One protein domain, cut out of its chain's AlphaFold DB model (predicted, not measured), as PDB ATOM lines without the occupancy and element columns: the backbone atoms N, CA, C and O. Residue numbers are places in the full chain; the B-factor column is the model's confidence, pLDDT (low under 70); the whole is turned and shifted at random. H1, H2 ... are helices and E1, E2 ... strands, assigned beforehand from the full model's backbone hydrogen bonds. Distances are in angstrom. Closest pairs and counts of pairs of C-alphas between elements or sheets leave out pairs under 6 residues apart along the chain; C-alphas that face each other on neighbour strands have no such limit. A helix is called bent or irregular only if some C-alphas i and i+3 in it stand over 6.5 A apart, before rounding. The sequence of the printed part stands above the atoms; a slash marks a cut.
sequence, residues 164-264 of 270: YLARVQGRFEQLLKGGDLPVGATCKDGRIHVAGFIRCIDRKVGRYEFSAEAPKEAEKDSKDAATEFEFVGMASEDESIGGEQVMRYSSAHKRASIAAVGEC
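AT A GLANCE: This is residues 164 to 264 of the 270 residues of the protein "RIB2 protein" of Symbiodinium natans (UniProt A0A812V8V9). This is one strongly twisted, arched sheet built along two long bent strands, E3 and E5, side by side; E2 and E4 pair with different parts of E3 on its side away from E5, while E6, E1 and E7 follow in turn beyond E5. The one short named helix, H1, sits at one end of the sheet, close to the end of E2 and the start of E3. The printed part has 101 residues, with one named helix and seven named strands, H1 coming between E1 and E2 along the chain; the six neighbour pairs of the branched sheet are antiparallel, and the class is mostly strand. It is only just compact, close to loose, with a radius of gyration of the C-alphas of 15.0 A, and elongated, spanning 47 by 29 by 29 A.

IN THESE COORDINATES: Find C-alpha 164 at (53.368, -31.530, 26.547); from there E1 runs to residue 169, 15.9 A. Next come H1, residues 172 to 176, and E2, residues 185 to 188. At C-alpha 191, (42.522, -35.841, 35.114), E3 begins; it runs 31.2 A to residue 202 and bends by 56 degrees at residue 196. Read on to E4, residues 207 to 211, then E5, residues 222 to 234, which is 34.2 A long and bends by 53 degrees at residue 231. E6, residues 244 to 251, is 21.4 A long, and E7, residues 260 to 263, ends at (56.073, -25.915, 27.690).

HOW THE PARTS SIT: Start at E3, which has three neighbours in staggered pairing. On one side of it lie E2, beside residues 191 to 194, with N 186 and O 193 2.8 A apart, and E4, beside residues 196 to 202, with N 199 and O 209 2.9 A apart; E2, E3 and E4 form a meander, each strand the antiparallel neighbour of the one before. On the other side lies E5, with N 194 and O 227 2.9 A apart. E5 and E6 form a hairpin, with N 230 and O 248 2.8 A apart. E5 lies on one side of E6 and E1 on the other side, with N 166 and O 247 2.8 A apart, and E7, an edge strand, is the antiparallel neighbour of E1, with N 165 and O 261 2.9 A apart. H1 is on the sheet at a height of 6.4 A, over none of its strands; its closest C-alphas to E2 are those of Leu 176 and Cys 187, 6.3 A apart. In H1 every O i to N i+4 pair is within hydrogen-bond range. E4 and E7, for instance, are apart.

THE WHOLE: Look for the two farthest C-alphas at Ala 218 and Glu 237, 47.4 A apart. The printed part has no cut, and no link is long. Model confidence is under 70 at residues 217 to 221, 236 to 243 and 251 to 264; E7 has a mean pLDDT of 33.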
ATOM      1  N   TYR A 164      53.574 -31.328  27.971       86.44
ATOM      2  CA  TYR A 164      53.368 -31.530  26.547       86.44
ATOM      3  C   TYR A 164      51.896 -31.318  26.204       86.44
ATOM      4  O   TYR A 164      51.032 -31.794  26.930       86.44
ATOM      5  N   LEU A 165      51.606 -30.651  25.090       87.44
ATOM      6  CA  LEU A 165      50.256 -30.544  24.529       87.44
ATOM      7  C   LEU A 165      50.135 -31.431  23.299       87.44
ATOM      8  O   LEU A 165      50.788 -31.146  22.304       87.44
ATOM      9  N   ALA A 166      49.306 -32.467  23.344       85.00
ATOM     10  CA  ALA A 166      49.061 -33.380  22.236       85.00
ATOM     11  C   ALA A 166      47.674 -33.171  21.631       85.00
ATOM     12  O   ALA A 166      46.684 -33.109  22.355       85.00
ATOM     13  N   ARG A 167      47.600 -33.162  20.298       82.69
ATOM     14  CA  ARG A 167      46.341 -33.364  19.574       82.69
ATOM     15  C   ARG A 167      46.071 -34.863  19.487       82.69
ATOM     16  O   ARG A 167      46.935 -35.616  19.035       82.69
ATOM     17  N   VAL A 168      44.904 -35.286  19.949       82.25
ATOM     18  CA  VAL A 168      44.487 -36.688  20.028       82.25
ATOM     19  C   VAL A 168      43.136 -36.876  19.353       82.25
ATOM     20  O   VAL A 168      42.332 -35.950  19.269       82.25
ATOM     21  N   GLN A 169      42.887 -38.095  18.894       80.00
ATOM     22  CA  GLN A 169      41.593 -38.516  18.377       80.00
ATOM     23  C   GLN A 169      40.957 -39.486  19.374       80.00
ATOM     24  O   GLN A 169      41.640 -40.365  19.902       80.00
ATOM     25  N   GLY A 170      39.664 -39.324  19.644       77.31
ATOM     26  CA  GLY A 170      38.923 -40.146  20.600       77.31
ATOM     27  C   GLY A 170      37.915 -39.315  21.382       77.31
ATOM     28  O   GLY A 170      37.730 -38.144  21.091       77.31
ATOM     29  N   ARG A 171      37.276 -39.917  22.390       78.00
ATOM     30  CA  ARG A 171      36.241 -39.275  23.220       78.00
ATOM     31  C   ARG A 171      36.708 -39.107  24.673       78.00
ATOM     32  O   ARG A 171      36.092 -39.645  25.588       78.00
ATOM     33  N   PHE A 172      37.809 -38.384  24.897       81.12
ATOM     34  CA  PHE A 172      38.410 -38.246  26.236       81.12
ATOM     35  C   PHE A 172      37.499 -37.519  27.231       81.12
ATOM     36  O   PHE A 172      37.466 -37.890  28.401       81.12
ATOM     37  N   GLU A 173      36.685 -36.566  26.774       79.38
ATOM     38  CA  GLU A 173      35.642 -35.964  27.615       79.38
ATOM     39  C   GLU A 173      34.678 -36.992  28.229       79.38
ATOM     40  O   GLU A 173      34.250 -36.829  29.370       79.38
ATOM     41  N   GLN A 174      34.328 -38.057  27.496       81.56
ATOM     42  CA  GLN A 174      33.441 -39.106  28.012       81.56
ATOM     43  C   GLN A 174      34.142 -39.928  29.097       81.56
ATOM     44  O   GLN A 174      33.536 -40.227  30.121       81.56
ATOM     45  N   LEU A 175      35.436 -40.213  28.918       83.06
ATOM     46  CA  LEU A 175      36.266 -40.876  29.930       83.06
ATOM     47  C   LEU A 175      36.351 -40.045  31.219       83.06
ATOM     48  O   LEU A 175      36.283 -40.586  32.320       83.06
ATOM     49  N   LEU A 176      36.441 -38.719  31.092       82.25
ATOM     50  CA  LEU A 176      36.453 -37.803  32.235       82.25
ATOM     51  C   LEU A 176      35.109 -37.733  32.971       82.25
ATOM     52  O   LEU A 176      35.094 -37.530  34.182       82.25
ATOM     53  N   LYS A 177      33.990 -37.937  32.264       83.81
ATOM     54  CA  LYS A 177      32.620 -37.932  32.812       83.81
ATOM     55  C   LYS A 177      32.175 -39.293  33.375       83.81
ATOM     56  O   LYS A 177      30.984 -39.495  33.592       83.81
ATOM     57  N   GLY A 178      33.108 -40.215  33.621       81.62
ATOM     58  CA  GLY A 178      32.818 -41.531  34.200       81.62
ATOM     59  C   GLY A 178      32.528 -42.634  33.180       81.62
ATOM     60  O   GLY A 178      31.931 -43.641  33.542       81.62
ATOM     61  N   GLY A 179      32.927 -42.452  31.917       82.75
ATOM     62  CA  GLY A 179      32.938 -43.533  30.930       82.75
ATOM     63  C   GLY A 179      33.985 -44.612  31.234       82.75
ATOM     64  O   GLY A 179      34.825 -44.456  32.122       82.75
ATOM     65  N   ASP A 180      33.954 -45.696  30.457       84.62
ATOM     66  CA  ASP A 180      34.847 -46.844  30.641       84.62
ATOM     67  C   ASP A 180      36.313 -46.473  30.395       84.62
ATOM     68  O   ASP A 180      36.744 -46.219  29.266       84.62
ATOM     69  N   LEU A 181      37.099 -46.459  31.470       83.94
ATOM     70  CA  LEU A 181      38.529 -46.193  31.408       83.94
ATOM     71  C   LEU A 181      39.300 -47.432  30.926       83.94
ATOM     72  O   LEU A 181      38.973 -48.558  31.308       83.94
ATOM     73  N   PRO A 182      40.362 -47.251  30.120       81.56
ATOM     74  CA  PRO A 182      41.234 -48.355  29.749       81.56
ATOM     75  C   PRO A 182      41.953 -48.926  30.977       81.56
ATOM     76  O   PRO A 182      42.164 -48.245  31.982       81.56
ATOM     77  N   VAL A 183      42.381 -50.185  30.879       80.62
ATOM     78  CA  VAL A 183      43.100 -50.863  31.965       80.62
ATOM     79  C   VAL A 183      44.352 -50.067  32.357       80.62
ATOM     80  O   VAL A 183      45.133 -49.651  31.501       80.62
ATOM     81  N   GLY A 184      44.538 -49.852  33.662       81.19
ATOM     82  CA  GLY A 184      45.646 -49.060  34.211       81.19
ATOM     83  C   GLY A 184      45.408 -47.547  34.208       81.19
ATOM     84  O   GLY A 184      46.286 -46.800  34.642       81.19
ATOM     85  N   ALA A 185      44.241 -47.086  33.747       86.56
ATOM     86  CA  ALA A 185      43.829 -45.694  33.846       86.56
ATOM     87  C   ALA A 185      42.859 -45.470  35.013       86.56
ATOM     88  O   ALA A 185      41.942 -46.254  35.250       86.56
ATOM     89  N   THR A 186      43.035 -44.358  35.714       88.88
ATOM     90  CA  THR A 186      42.104 -43.847  36.720       88.88
ATOM     91  C   THR A 186      41.751 -42.403  36.395       88.88
ATOM     92  O   THR A 186      42.564 -41.673  35.834       88.88
ATOM     93  N   CYS A 187      40.530 -41.979  36.722       87.94
ATOM     94  CA  CYS A 187      40.115 -40.584  36.605       87.94
ATOM     95  C   CYS A 187      39.964 -39.994  38.007       87.94
ATOM     96  O   CYS A 187      39.225 -40.537  38.830       87.94
ATOM     97  N   LYS A 188      40.675 -38.901  38.291       83.56
ATOM     98  CA  LYS A 188      40.551 -38.153  39.544       83.56
ATOM     99  C   LYS A 188      40.729 -36.665  39.268       83.56
ATOM    100  O   LYS A 188      41.612 -36.287  38.509       83.56
ATOM    101  N   ASP A 189      39.877 -35.837  39.869       84.25
ATOM    102  CA  ASP A 189      39.943 -34.371  39.779       84.25
ATOM    103  C   ASP A 189      39.988 -33.843  38.326       84.25
ATOM    104  O   ASP A 189      40.717 -32.909  38.003       84.25
ATOM    105  N   GLY A 190      39.230 -34.478  37.419       82.31
ATOM    106  CA  GLY A 190      39.189 -34.103  35.999       82.31
ATOM    107  C   GLY A 190      40.445 -34.482  35.204       82.31
ATOM    108  O   GLY A 190      40.645 -33.983  34.096       82.31
ATOM    109  N   ARG A 191      41.290 -35.365  35.747       86.81
ATOM    110  CA  ARG A 191      42.522 -35.841  35.114       86.81
ATOM    111  C   ARG A 191      42.534 -37.351  34.991       86.81
ATOM    112  O   ARG A 191      42.124 -38.063  35.905       86.81
ATOM    113  N   ILE A 192      43.055 -37.830  33.868       87.38
ATOM    114  CA  ILE A 192      43.256 -39.253  33.607       87.38
ATOM    115  C   ILE A 192      44.699 -39.586  33.950       87.38
ATOM    116  O   ILE A 192      45.634 -39.133  33.293       87.38
ATOM    117  N   HIS A 193      44.893 -40.402  34.971       88.19
ATOM    118  CA  HIS A 193      46.191 -40.929  35.339       88.19
ATOM    119  C   HIS A 193      46.333 -42.345  34.790       88.19
ATOM    120  O   HIS A 193      45.568 -43.231  35.156       88.19
ATOM    121  N   VAL A 194      47.318 -42.563  33.923       86.19
ATOM    122  CA  VAL A 194      47.648 -43.889  33.393       86.19
ATOM    123  C   VAL A 194      48.952 -44.344  34.025       86.19
ATOM    124  O   VAL A 194      49.990 -43.708  33.822       86.19
ATOM    125  N   ALA A 195      48.901 -45.443  34.771       86.19
ATOM    126  CA  ALA A 195      50.071 -46.066  35.368       86.19
ATOM    127  C   ALA A 195      50.161 -47.543  35.011       86.19
ATOM    128  O   ALA A 195      49.165 -48.259  34.936       86.19
ATOM    129  N   GLY A 196      51.390 -47.982  34.792       85.38
ATOM    130  CA  GLY A 196      51.705 -49.357  34.473       85.38
ATOM    131  C   GLY A 196      53.168 -49.487  34.100       85.38
ATOM    132  O   GLY A 196      54.037 -48.773  34.604       85.38
ATOM    133  N   PHE A 197      53.429 -50.391  33.174       83.69
ATOM    134  CA  PHE A 197      54.750 -50.868  32.838       83.69
ATOM    135  C   PHE A 197      54.914 -50.882  31.326       83.69
ATOM    136  O   PHE A 197      54.044 -51.351  30.595       83.69
ATOM    137  N   ILE A 198      56.040 -50.360  30.844       83.44
ATOM    138  CA  ILE A 198      56.379 -50.356  29.427       83.44
ATOM    139  C   ILE A 198      57.561 -51.287  29.182       83.44
ATOM    140  O   ILE A 198      58.632 -51.127  29.772       83.44
ATOM    141  N   ARG A 199      57.395 -52.213  28.237       83.44
ATOM    142  CA  ARG A 199      58.414 -53.189  27.840       83.44
ATOM    143  C   ARG A 199      58.819 -52.978  26.390       83.44
ATOM    144  O   ARG A 199      57.978 -52.770  25.523       83.44
ATOM    145  N   CYS A 200      60.116 -53.031  26.098       82.00
ATOM    146  CA  CYS A 200      60.586 -53.000  24.712       82.00
ATOM    147  C   CYS A 200      60.417 -54.384  24.078       82.00
ATOM    148  O   CYS A 200      61.067 -55.330  24.515       82.00
ATOM    149  N   ILE A 201      59.577 -54.493  23.046       84.56
ATOM    150  CA  ILE A 201      59.379 -55.750  22.309       84.56
ATOM    151  C   ILE A 201      60.410 -55.877  21.185       84.56
ATOM    152  O   ILE A 201      60.943 -56.956  20.944       84.56
ATOM    153  N   ASP A 202      60.720 -54.772  20.502       77.44
ATOM    154  CA  ASP A 202      61.694 -54.760  19.412       77.44
ATOM    155  C   ASP A 202      62.566 -53.504  19.483       77.44
ATOM    156  O   ASP A 202      62.121 -52.378  19.237       77.44
ATOM    157  N   ARG A 203      63.846 -53.709  19.803       76.25
ATOM    158  CA  ARG A 203      64.839 -52.635  19.914       76.25
ATOM    159  C   ARG A 203      65.245 -52.047  18.561       76.25
ATOM    160  O   ARG A 203      65.665 -50.893  18.538       76.25
ATOM    161  N   LYS A 204      65.146 -52.800  17.457       70.00
ATOM    162  CA  LYS A 204      65.542 -52.331  16.118       70.00
ATOM    163  C   LYS A 204      64.575 -51.276  15.601       70.00
ATOM    164  O   LYS A 204      65.019 -50.262  15.074       70.00
ATOM    165  N   VAL A 205      63.275 -51.502  15.786       71.94
ATOM    166  CA  VAL A 205      62.232 -50.543  15.381       71.94
ATOM    167  C   VAL A 205      61.747 -49.651  16.524       71.94
ATOM    168  O   VAL A 205      60.960 -48.739  16.296       71.94
ATOM    169  N   GLY A 206      62.220 -49.882  17.753       71.56
ATOM    170  CA  GLY A 206      61.798 -49.118  18.925       71.56
ATOM    171  C   GLY A 206      60.328 -49.346  19.279       71.56
ATOM    172  O   GLY A 206      59.649 -48.399  19.660       71.56
ATOM    173  N   ARG A 207      59.834 -50.581  19.137       73.44
ATOM    174  CA  ARG A 207      58.459 -50.957  19.494       73.44
ATOM    175  C   ARG A 207      58.377 -51.308  20.977       73.44
ATOM    176  O   ARG A 207      59.217 -52.053  21.489       73.44
ATOM    177  N   TYR A 208      57.347 -50.792  21.639       79.50
ATOM    178  CA  TYR A 208      57.090 -51.003  23.059       79.50
ATOM    179  C   TYR A 208      55.651 -51.473  23.292       79.50
ATOM    180  O   TYR A 208      54.765 -51.169  22.495       79.50
ATOM    181  N   GLU A 209      55.448 -52.208  24.379       82.44
ATOM    182  CA  GLU A 209      54.155 -52.665  24.894       82.44
ATOM    183  C   GLU A 209      53.879 -51.997  26.230       82.44
ATOM    184  O   GLU A 209      54.817 -51.810  27.004       82.44
ATOM    185  N   PHE A 210      52.619 -51.674  26.501       84.00
ATOM    186  CA  PHE A 210      52.164 -51.214  27.808       84.00
ATOM    187  C   PHE A 210      51.352 -52.321  28.488       84.00
ATOM    188  O   PHE A 210      50.509 -52.942  27.845       84.00
ATOM    189  N   SER A 211      51.587 -52.525  29.780       82.88
ATOM    190  CA  SER A 211      50.810 -53.395  30.663       82.88
ATOM    191  C   SER A 211      50.435 -52.623  31.921       82.88
ATOM    192  O   SER A 211      51.285 -51.959  32.507       82.88
ATOM    193  N   ALA A 212      49.189 -52.727  32.370       82.88
ATOM    194  CA  ALA A 212      48.784 -52.190  33.669       82.88
ATOM    195  C   ALA A 212      49.261 -53.066  34.840       82.88
ATOM    196  O   ALA A 212      49.436 -52.581  35.955       82.88
ATOM    197  N   GLU A 213      49.469 -54.358  34.584       82.50
ATOM    198  CA  GLU A 213      49.881 -55.334  35.586       82.50
ATOM    199  C   GLU A 213      51.402 -55.413  35.684       82.50
ATOM    200  O   GLU A 213      52.113 -55.271  34.681       82.50
ATOM    201  N   ALA A 214      51.887 -55.673  36.902       77.50
ATOM    202  CA  ALA A 214      53.305 -55.823  37.168       77.50
ATOM    203  C   ALA A 214      53.903 -56.978  36.349       77.50
ATOM    204  O   ALA A 214      53.300 -58.053  36.261       77.50
ATOM    205  N   PRO A 215      55.095 -56.783  35.760       76.56
ATOM    206  CA  PRO A 215      55.777 -57.832  35.024       76.56
ATOM    207  C   PRO A 215      56.040 -59.029  35.941       76.56
ATOM    208  O   PRO A 215      56.467 -58.876  37.086       76.56
ATOM    209  N   LYS A 216      55.842 -60.242  35.418       75.44
ATOM    210  CA  LYS A 216      56.309 -61.462  36.091       75.44
ATOM    211  C   LYS A 216      57.840 -61.395  36.200       75.44
ATOM    212  O   LYS A 216      58.487 -60.899  35.279       75.44
ATOM    213  N   GLU A 217      58.425 -61.922  37.282       61.03
ATOM    214  CA  GLU A 217      59.859 -61.801  37.649       61.03
ATOM    215  C   GLU A 217      60.876 -62.137  36.526       61.03
ATOM    216  O   GLU A 217      62.047 -61.766  36.608       61.03
ATOM    217  N   ALA A 218      60.447 -62.797  35.444       54.25
ATOM    218  CA  ALA A 218      61.255 -63.123  34.269       54.25
ATOM    219  C   ALA A 218      61.414 -61.985  33.226       54.25
ATOM    220  O   ALA A 218      62.255 -62.101  32.330       54.25
ATOM    221  N   GLU A 219      60.666 -60.878  33.299       60.88
ATOM    222  CA  GLU A 219      60.690 -59.812  32.278       60.88
ATOM    223  C   GLU A 219      61.690 -58.683  32.596       60.88
ATOM    224  O   GLU A 219      61.334 -57.547  32.908       60.88
ATOM    225  N   LYS A 220      62.985 -58.995  32.458       58.09
ATOM    226  CA  LYS A 220      64.156 -58.153  32.802       58.09
ATOM    227  C   LYS A 220      64.252 -56.735  32.192       58.09
ATOM    228  O   LYS A 220      65.190 -56.020  32.528       58.09
ATOM    229  N   ASP A 221      63.334 -56.320  31.321       69.44
ATOM    230  CA  ASP A 221      63.413 -55.063  30.554       69.44
ATOM    231  C   ASP A 221      62.177 -54.151  30.703       69.44
ATOM    232  O   ASP A 221      62.040 -53.161  29.973       69.44
ATOM    233  N   SER A 222      61.274 -54.477  31.628       74.50
ATOM    234  CA  SER A 222      60.087 -53.670  31.906       74.50
ATOM    235  C   SER A 222      60.419 -52.454  32.779       74.50
ATOM    236  O   SER A 222      61.299 -52.514  33.640       74.50
ATOM    237  N   LYS A 223      59.759 -51.321  32.524       79.25
ATOM    238  CA  LYS A 223      59.973 -50.061  33.250       79.25
ATOM    239  C   LYS A 223      58.658 -49.446  33.676       79.25
ATOM    240  O   LYS A 223      57.747 -49.358  32.857       79.25
ATOM    241  N   ASP A 224      58.632 -48.915  34.889       81.31
ATOM    242  CA  ASP A 224      57.502 -48.144  35.393       81.31
ATOM    243  C   ASP A 224      57.247 -46.925  34.502       81.31
ATOM    244  O   ASP A 224      58.163 -46.186  34.111       81.31
ATOM    245  N   ALA A 225      55.978 -46.722  34.177       78.62
ATOM    246  CA  ALA A 225      55.509 -45.605  33.392       78.62
ATOM    247  C   ALA A 225      54.230 -45.060  34.018       78.62
ATOM    248  O   ALA A 225      53.225 -45.758  34.126       78.62
ATOM    249  N   ALA A 226      54.279 -43.786  34.392       81.75
ATOM    250  CA  ALA A 226      53.126 -43.036  34.856       81.75
ATOM    251  C   ALA A 226      53.022 -41.751  34.034       81.75
ATOM    252  O   ALA A 226      54.013 -41.024  33.868       81.75
ATOM    253  N   THR A 227      51.837 -41.507  33.485       82.25
ATOM    254  CA  THR A 227      51.528 -40.302  32.717       82.25
ATOM    255  C   THR A 227      50.170 -39.777  33.146       82.25
ATOM    256  O   THR A 227      49.183 -40.507  33.159       82.25
ATOM    257  N   GLU A 228      50.139 -38.499  33.495       85.69
ATOM    258  CA  GLU A 228      48.911 -37.777  33.801       85.69
ATOM    259  C   GLU A 228      48.481 -37.010  32.552       85.69
ATOM    260  O   GLU A 228      49.299 -36.312  31.948       85.69
ATOM    261  N   PHE A 229      47.213 -37.153  32.181       86.50
ATOM    262  CA  PHE A 229      46.562 -36.471  31.076       86.50
ATOM    263  C   PHE A 229      45.456 -35.566  31.612       86.50
ATOM    264  O   PHE A 229      44.620 -35.970  32.416       86.50
ATOM    265  N   GLU A 230      45.429 -34.342  31.118       88.12
ATOM    266  CA  GLU A 230      44.453 -33.315  31.442       88.12
ATOM    267  C   GLU A 230      43.845 -32.826  30.129       88.12
ATOM    268  O   GLU A 230      44.567 -32.503  29.182       88.12
ATOM    269  N   PHE A 231      42.518 -32.805  30.048       86.12
ATOM    270  CA  PHE A 231      41.837 -32.259  28.880       86.12
ATOM    271  C   PHE A 231      41.970 -30.739  28.866       86.12
ATOM    272  O   PHE A 231      41.728 -30.077  29.873       86.12
ATOM    273  N   VAL A 232      42.380 -30.194  27.722       86.69
ATOM    274  CA  VAL A 232      42.564 -28.747  27.537       86.69
ATOM    275  C   VAL A 232      41.396 -28.147  26.768       86.69
ATOM    276  O   VAL A 232      40.979 -27.034  27.073       86.69
ATOM    277  N   GLY A 233      40.878 -28.863  25.771       85.19
ATOM    278  CA  GLY A 233      39.800 -28.380  24.916       85.19
ATOM    279  C   GLY A 233      39.715 -29.133  23.594       85.19
ATOM    280  O   GLY A 233      40.500 -30.043  23.317       85.19
ATOM    281  N   MET A 234      38.777 -28.713  22.751       83.00
ATOM    282  CA  MET A 234      38.613 -29.236  21.395       83.00
ATOM    283  C   MET A 234      39.621 -28.584  20.438       83.00
ATOM    284  O   MET A 234      39.873 -27.383  20.506       83.00
ATOM    285  N   ALA A 235      40.216 -29.381  19.549       74.44
ATOM    286  CA  ALA A 235      41.104 -28.907  18.485       74.44
ATOM    287  C   ALA A 235      40.331 -28.489  17.221       74.44
ATOM    288  O   ALA A 235      40.827 -27.672  16.445       74.44
ATOM    289  N   SER A 236      39.147 -29.065  17.005       68.00
ATOM    290  CA  SER A 236      38.206 -28.729  15.935       68.00
ATOM    291  C   SER A 236      36.775 -29.058  16.381       68.00
ATOM    292  O   SER A 236      36.566 -30.000  17.143       68.00
ATOM    293  N   GLU A 237      35.794 -28.276  15.922       59.88
ATOM    294  CA  GLU A 237      34.360 -28.478  16.222       59.88
ATOM    295  C   GLU A 237      33.696 -29.526  15.306       59.88
ATOM    296  O   GLU A 237      32.490 -29.746  15.375       59.88
ATOM    297  N   ASP A 238      34.463 -30.181  14.430       57.00
ATOM    298  CA  ASP A 238      33.927 -31.143  13.466       57.00
ATOM    299  C   ASP A 238      33.664 -32.506  14.136       57.00
ATOM    300  O   ASP A 238      34.556 -33.343  14.321       57.00
ATOM    301  N   GLU A 239      32.408 -32.726  14.529       53.50
ATOM    302  CA  GLU A 239      31.951 -33.937  15.220       53.50
ATOM    303  C   GLU A 239      32.041 -35.213  14.357       53.50
ATOM    304  O   GLU A 239      32.042 -36.325  14.897       53.50
ATOM    305  N   SER A 240      32.177 -35.090  13.029       51.62
ATOM    306  CA  SER A 240      32.140 -36.223  12.088       51.62
ATOM    307  C   SER A 240      33.317 -37.206  12.230       51.62
ATOM    308  O   SER A 240      33.202 -38.372  11.850       51.62
ATOM    309  N   ILE A 241      34.430 -36.774  12.836       49.69
ATOM    310  CA  ILE A 241      35.675 -37.558  12.994       49.69
ATOM    311  C   ILE A 241      35.845 -38.074  14.443       49.69
ATOM    312  O   ILE A 241      36.872 -38.653  14.815       49.69
ATOM    313  N   GLY A 242      34.818 -37.896  15.283       56.72
ATOM    314  CA  GLY A 242      34.875 -38.195  16.716       56.72
ATOM    315  C   GLY A 242      35.499 -37.081  17.559       56.72
ATOM    316  O   GLY A 242      35.801 -37.341  18.721       56.72
ATOM    317  N   GLY A 243      35.657 -35.879  16.983       64.25
ATOM    318  CA  GLY A 243      36.199 -34.678  17.619       64.25
ATOM    319  C   GLY A 243      37.693 -34.797  17.918       64.25
ATOM    320  O   GLY A 243      38.117 -35.617  18.731       64.25
ATOM    321  N   GLU A 244      38.526 -33.983  17.277       77.88
ATOM    322  CA  GLU A 244      39.929 -33.903  17.679       77.88
ATOM    323  C   GLU A 244      40.040 -33.081  18.955       77.88
ATOM    324  O   GLU A 244      39.454 -32.008  19.080       77.88
ATOM    325  N   GLN A 245      40.816 -33.580  19.907       81.12
ATOM    326  CA  GLN A 245      40.930 -33.010  21.244       81.12
ATOM    327  C   GLN A 245      42.377 -32.632  21.523       81.12
ATOM    328  O   GLN A 245      43.308 -33.218  20.965       81.12
ATOM    329  N   VAL A 246      42.584 -31.660  22.403       82.75
ATOM    330  CA  VAL A 246      43.902 -31.293  22.916       82.75
ATOM    331  C   VAL A 246      44.019 -31.777  24.352       82.75
ATOM    332  O   VAL A 246      43.237 -31.396  25.221       82.75
ATOM    333  N   MET A 247      45.036 -32.595  24.606       83.44
ATOM    334  CA  MET A 247      45.381 -33.093  25.933       83.44
ATOM    335  C   MET A 247      46.720 -32.510  26.364       83.44
ATOM    336  O   MET A 247      47.710 -32.588  25.633       83.44
ATOM    337  N   ARG A 248      46.781 -31.976  27.580       85.88
ATOM    338  CA  ARG A 248      48.034 -31.696  28.274       85.88
ATOM    339  C   ARG A 248      48.471 -32.970  28.972       85.88
ATOM    340  O   ARG A 248      47.663 -33.618  29.625       85.88
ATOM    341  N   TYR A 249      49.739 -33.334  28.864       82.88
ATOM    342  CA  TYR A 249      50.280 -34.445  29.629       82.88
ATOM    343  C   TYR A 249      51.648 -34.132  30.210       82.88
ATOM    344  O   TYR A 249      52.469 -33.427  29.616       82.88
ATOM    345  N   SER A 250      51.897 -34.688  31.389       78.12
ATOM    346  CA  SER A 250      53.220 -34.706  31.996       78.12
ATOM    347  C   SER A 250      53.601 -36.149  32.278       78.12
ATOM    348  O   SER A 250      52.814 -36.929  32.814       78.12
ATOM    349  N   SER A 251      54.795 -36.533  31.838       63.81
ATOM    350  CA  SER A 251      55.305 -37.877  32.075       63.81
ATOM    351  C   SER A 251      56.421 -37.807  33.099       63.81
ATOM    352  O   SER A 251      57.397 -37.073  32.914       63.81
ATOM    353  N   ALA A 252      56.283 -38.588  34.166       50.78
ATOM    354  CA  ALA A 252      57.330 -38.749  35.167       50.78
ATOM    355  C   ALA A 252      58.531 -39.544  34.613       50.78
ATOM    356  O   ALA A 252      59.632 -39.462  35.155       50.78
ATOM    357  N   HIS A 253      58.341 -40.291  33.513       49.78
ATOM    358  CA  HIS A 253      59.336 -41.219  32.983       49.78
ATOM    359  C   HIS A 253      59.625 -41.014  31.490       49.78
ATOM    360  O   HIS A 253      58.800 -40.613  30.674       49.78
ATOM    361  N   LYS A 254      60.889 -41.247  31.124       42.06
ATOM    362  CA  LYS A 254      61.432 -41.011  29.783       42.06
ATOM    363  C   LYS A 254      60.680 -41.858  28.753       42.06
ATOM    364  O   LYS A 254      60.926 -43.059  28.711       42.06
ATOM    365  N   ARG A 255      59.950 -41.186  27.850       42.84
ATOM    366  CA  ARG A 255      59.523 -41.605  26.489       42.84
ATOM    367  C   ARG A 255      58.003 -41.709  26.329       42.84
ATOM    368  O   ARG A 255      57.464 -42.789  26.147       42.84
ATOM    369  N   ALA A 256      57.347 -40.558  26.260       32.53
ATOM    370  CA  ALA A 256      56.121 -40.417  25.486       32.53
ATOM    371  C   ALA A 256      56.369 -39.323  24.440       32.53
ATOM    372  O   ALA A 256      56.292 -38.129  24.738       32.53
ATOM    373  N   SER A 257      56.767 -39.739  23.236       29.45
ATOM    374  CA  SER A 257      56.902 -38.862  22.071       29.45
ATOM    375  C   SER A 257      55.573 -38.857  21.322       29.45
ATOM    376  O   SER A 257      55.430 -39.526  20.303       29.45
ATOM    377  N   ILE A 258      54.580 -38.142  21.841       32.78
ATOM    378  CA  ILE A 258      53.418 -37.754  21.039       32.78
ATOM    379  C   ILE A 258      53.788 -36.423  20.371       32.78
ATOM    380  O   ILE A 258      54.639 -35.686  20.881       32.78
ATOM    381  N   ALA A 259      53.262 -36.143  19.177       29.67
ATOM    382  CA  ALA A 259      53.444 -34.844  18.536       29.67
ATOM    383  C   ALA A 259      52.891 -33.781  19.487       29.67
ATOM    384  O   ALA A 259      51.678 -33.656  19.635       29.67
ATOM    385  N   ALA A 260      53.791 -33.107  20.199       32.44
ATOM    386  CA  ALA A 260      53.392 -32.267  21.300       32.44
ATOM    387  C   ALA A 260      54.138 -30.949  21.344       32.44
ATOM    388  O   ALA A 260      55.334 -30.910  21.070       32.44
ATOM    389  N   VAL A 261      53.424 -29.887  21.713       32.78
ATOM    390  CA  VAL A 261      54.006 -28.578  22.012       32.78
ATOM    391  C   VAL A 261      54.466 -28.620  23.464       32.78
ATOM    392  O   VAL A 261      53.653 -28.749  24.375       32.78
ATOM    393  N   GLY A 262      55.780 -28.632  23.673       33.66
ATOM    394  CA  GLY A 262      56.360 -28.653  25.013       33.66
ATOM    395  C   GLY A 262      56.424 -27.258  25.630       33.66
ATOM    396  O   GLY A 262      57.046 -26.379  25.036       33.66
ATOM    397  N   GLU A 263      55.864 -27.085  26.825       32.31
ATOM    398  CA  GLU A 263      56.073 -25.915  27.690       32.31
ATOM    399  C   GLU A 263      56.965 -26.314  28.878       32.31
ATOM    400  O   GLU A 263      56.884 -27.427  29.406       32.31
ATOM    401  N   CYS A 264      57.871 -25.421  29.280       31.38
ATOM    402  CA  CYS A 264      58.806 -25.639  30.380       31.38
ATOM    403  C   CYS A 264      58.544 -24.575  31.444       31.38
ATOM    404  O   CYS A 264      58.879 -23.413  31.242       31.38
TER     405      CYS A 264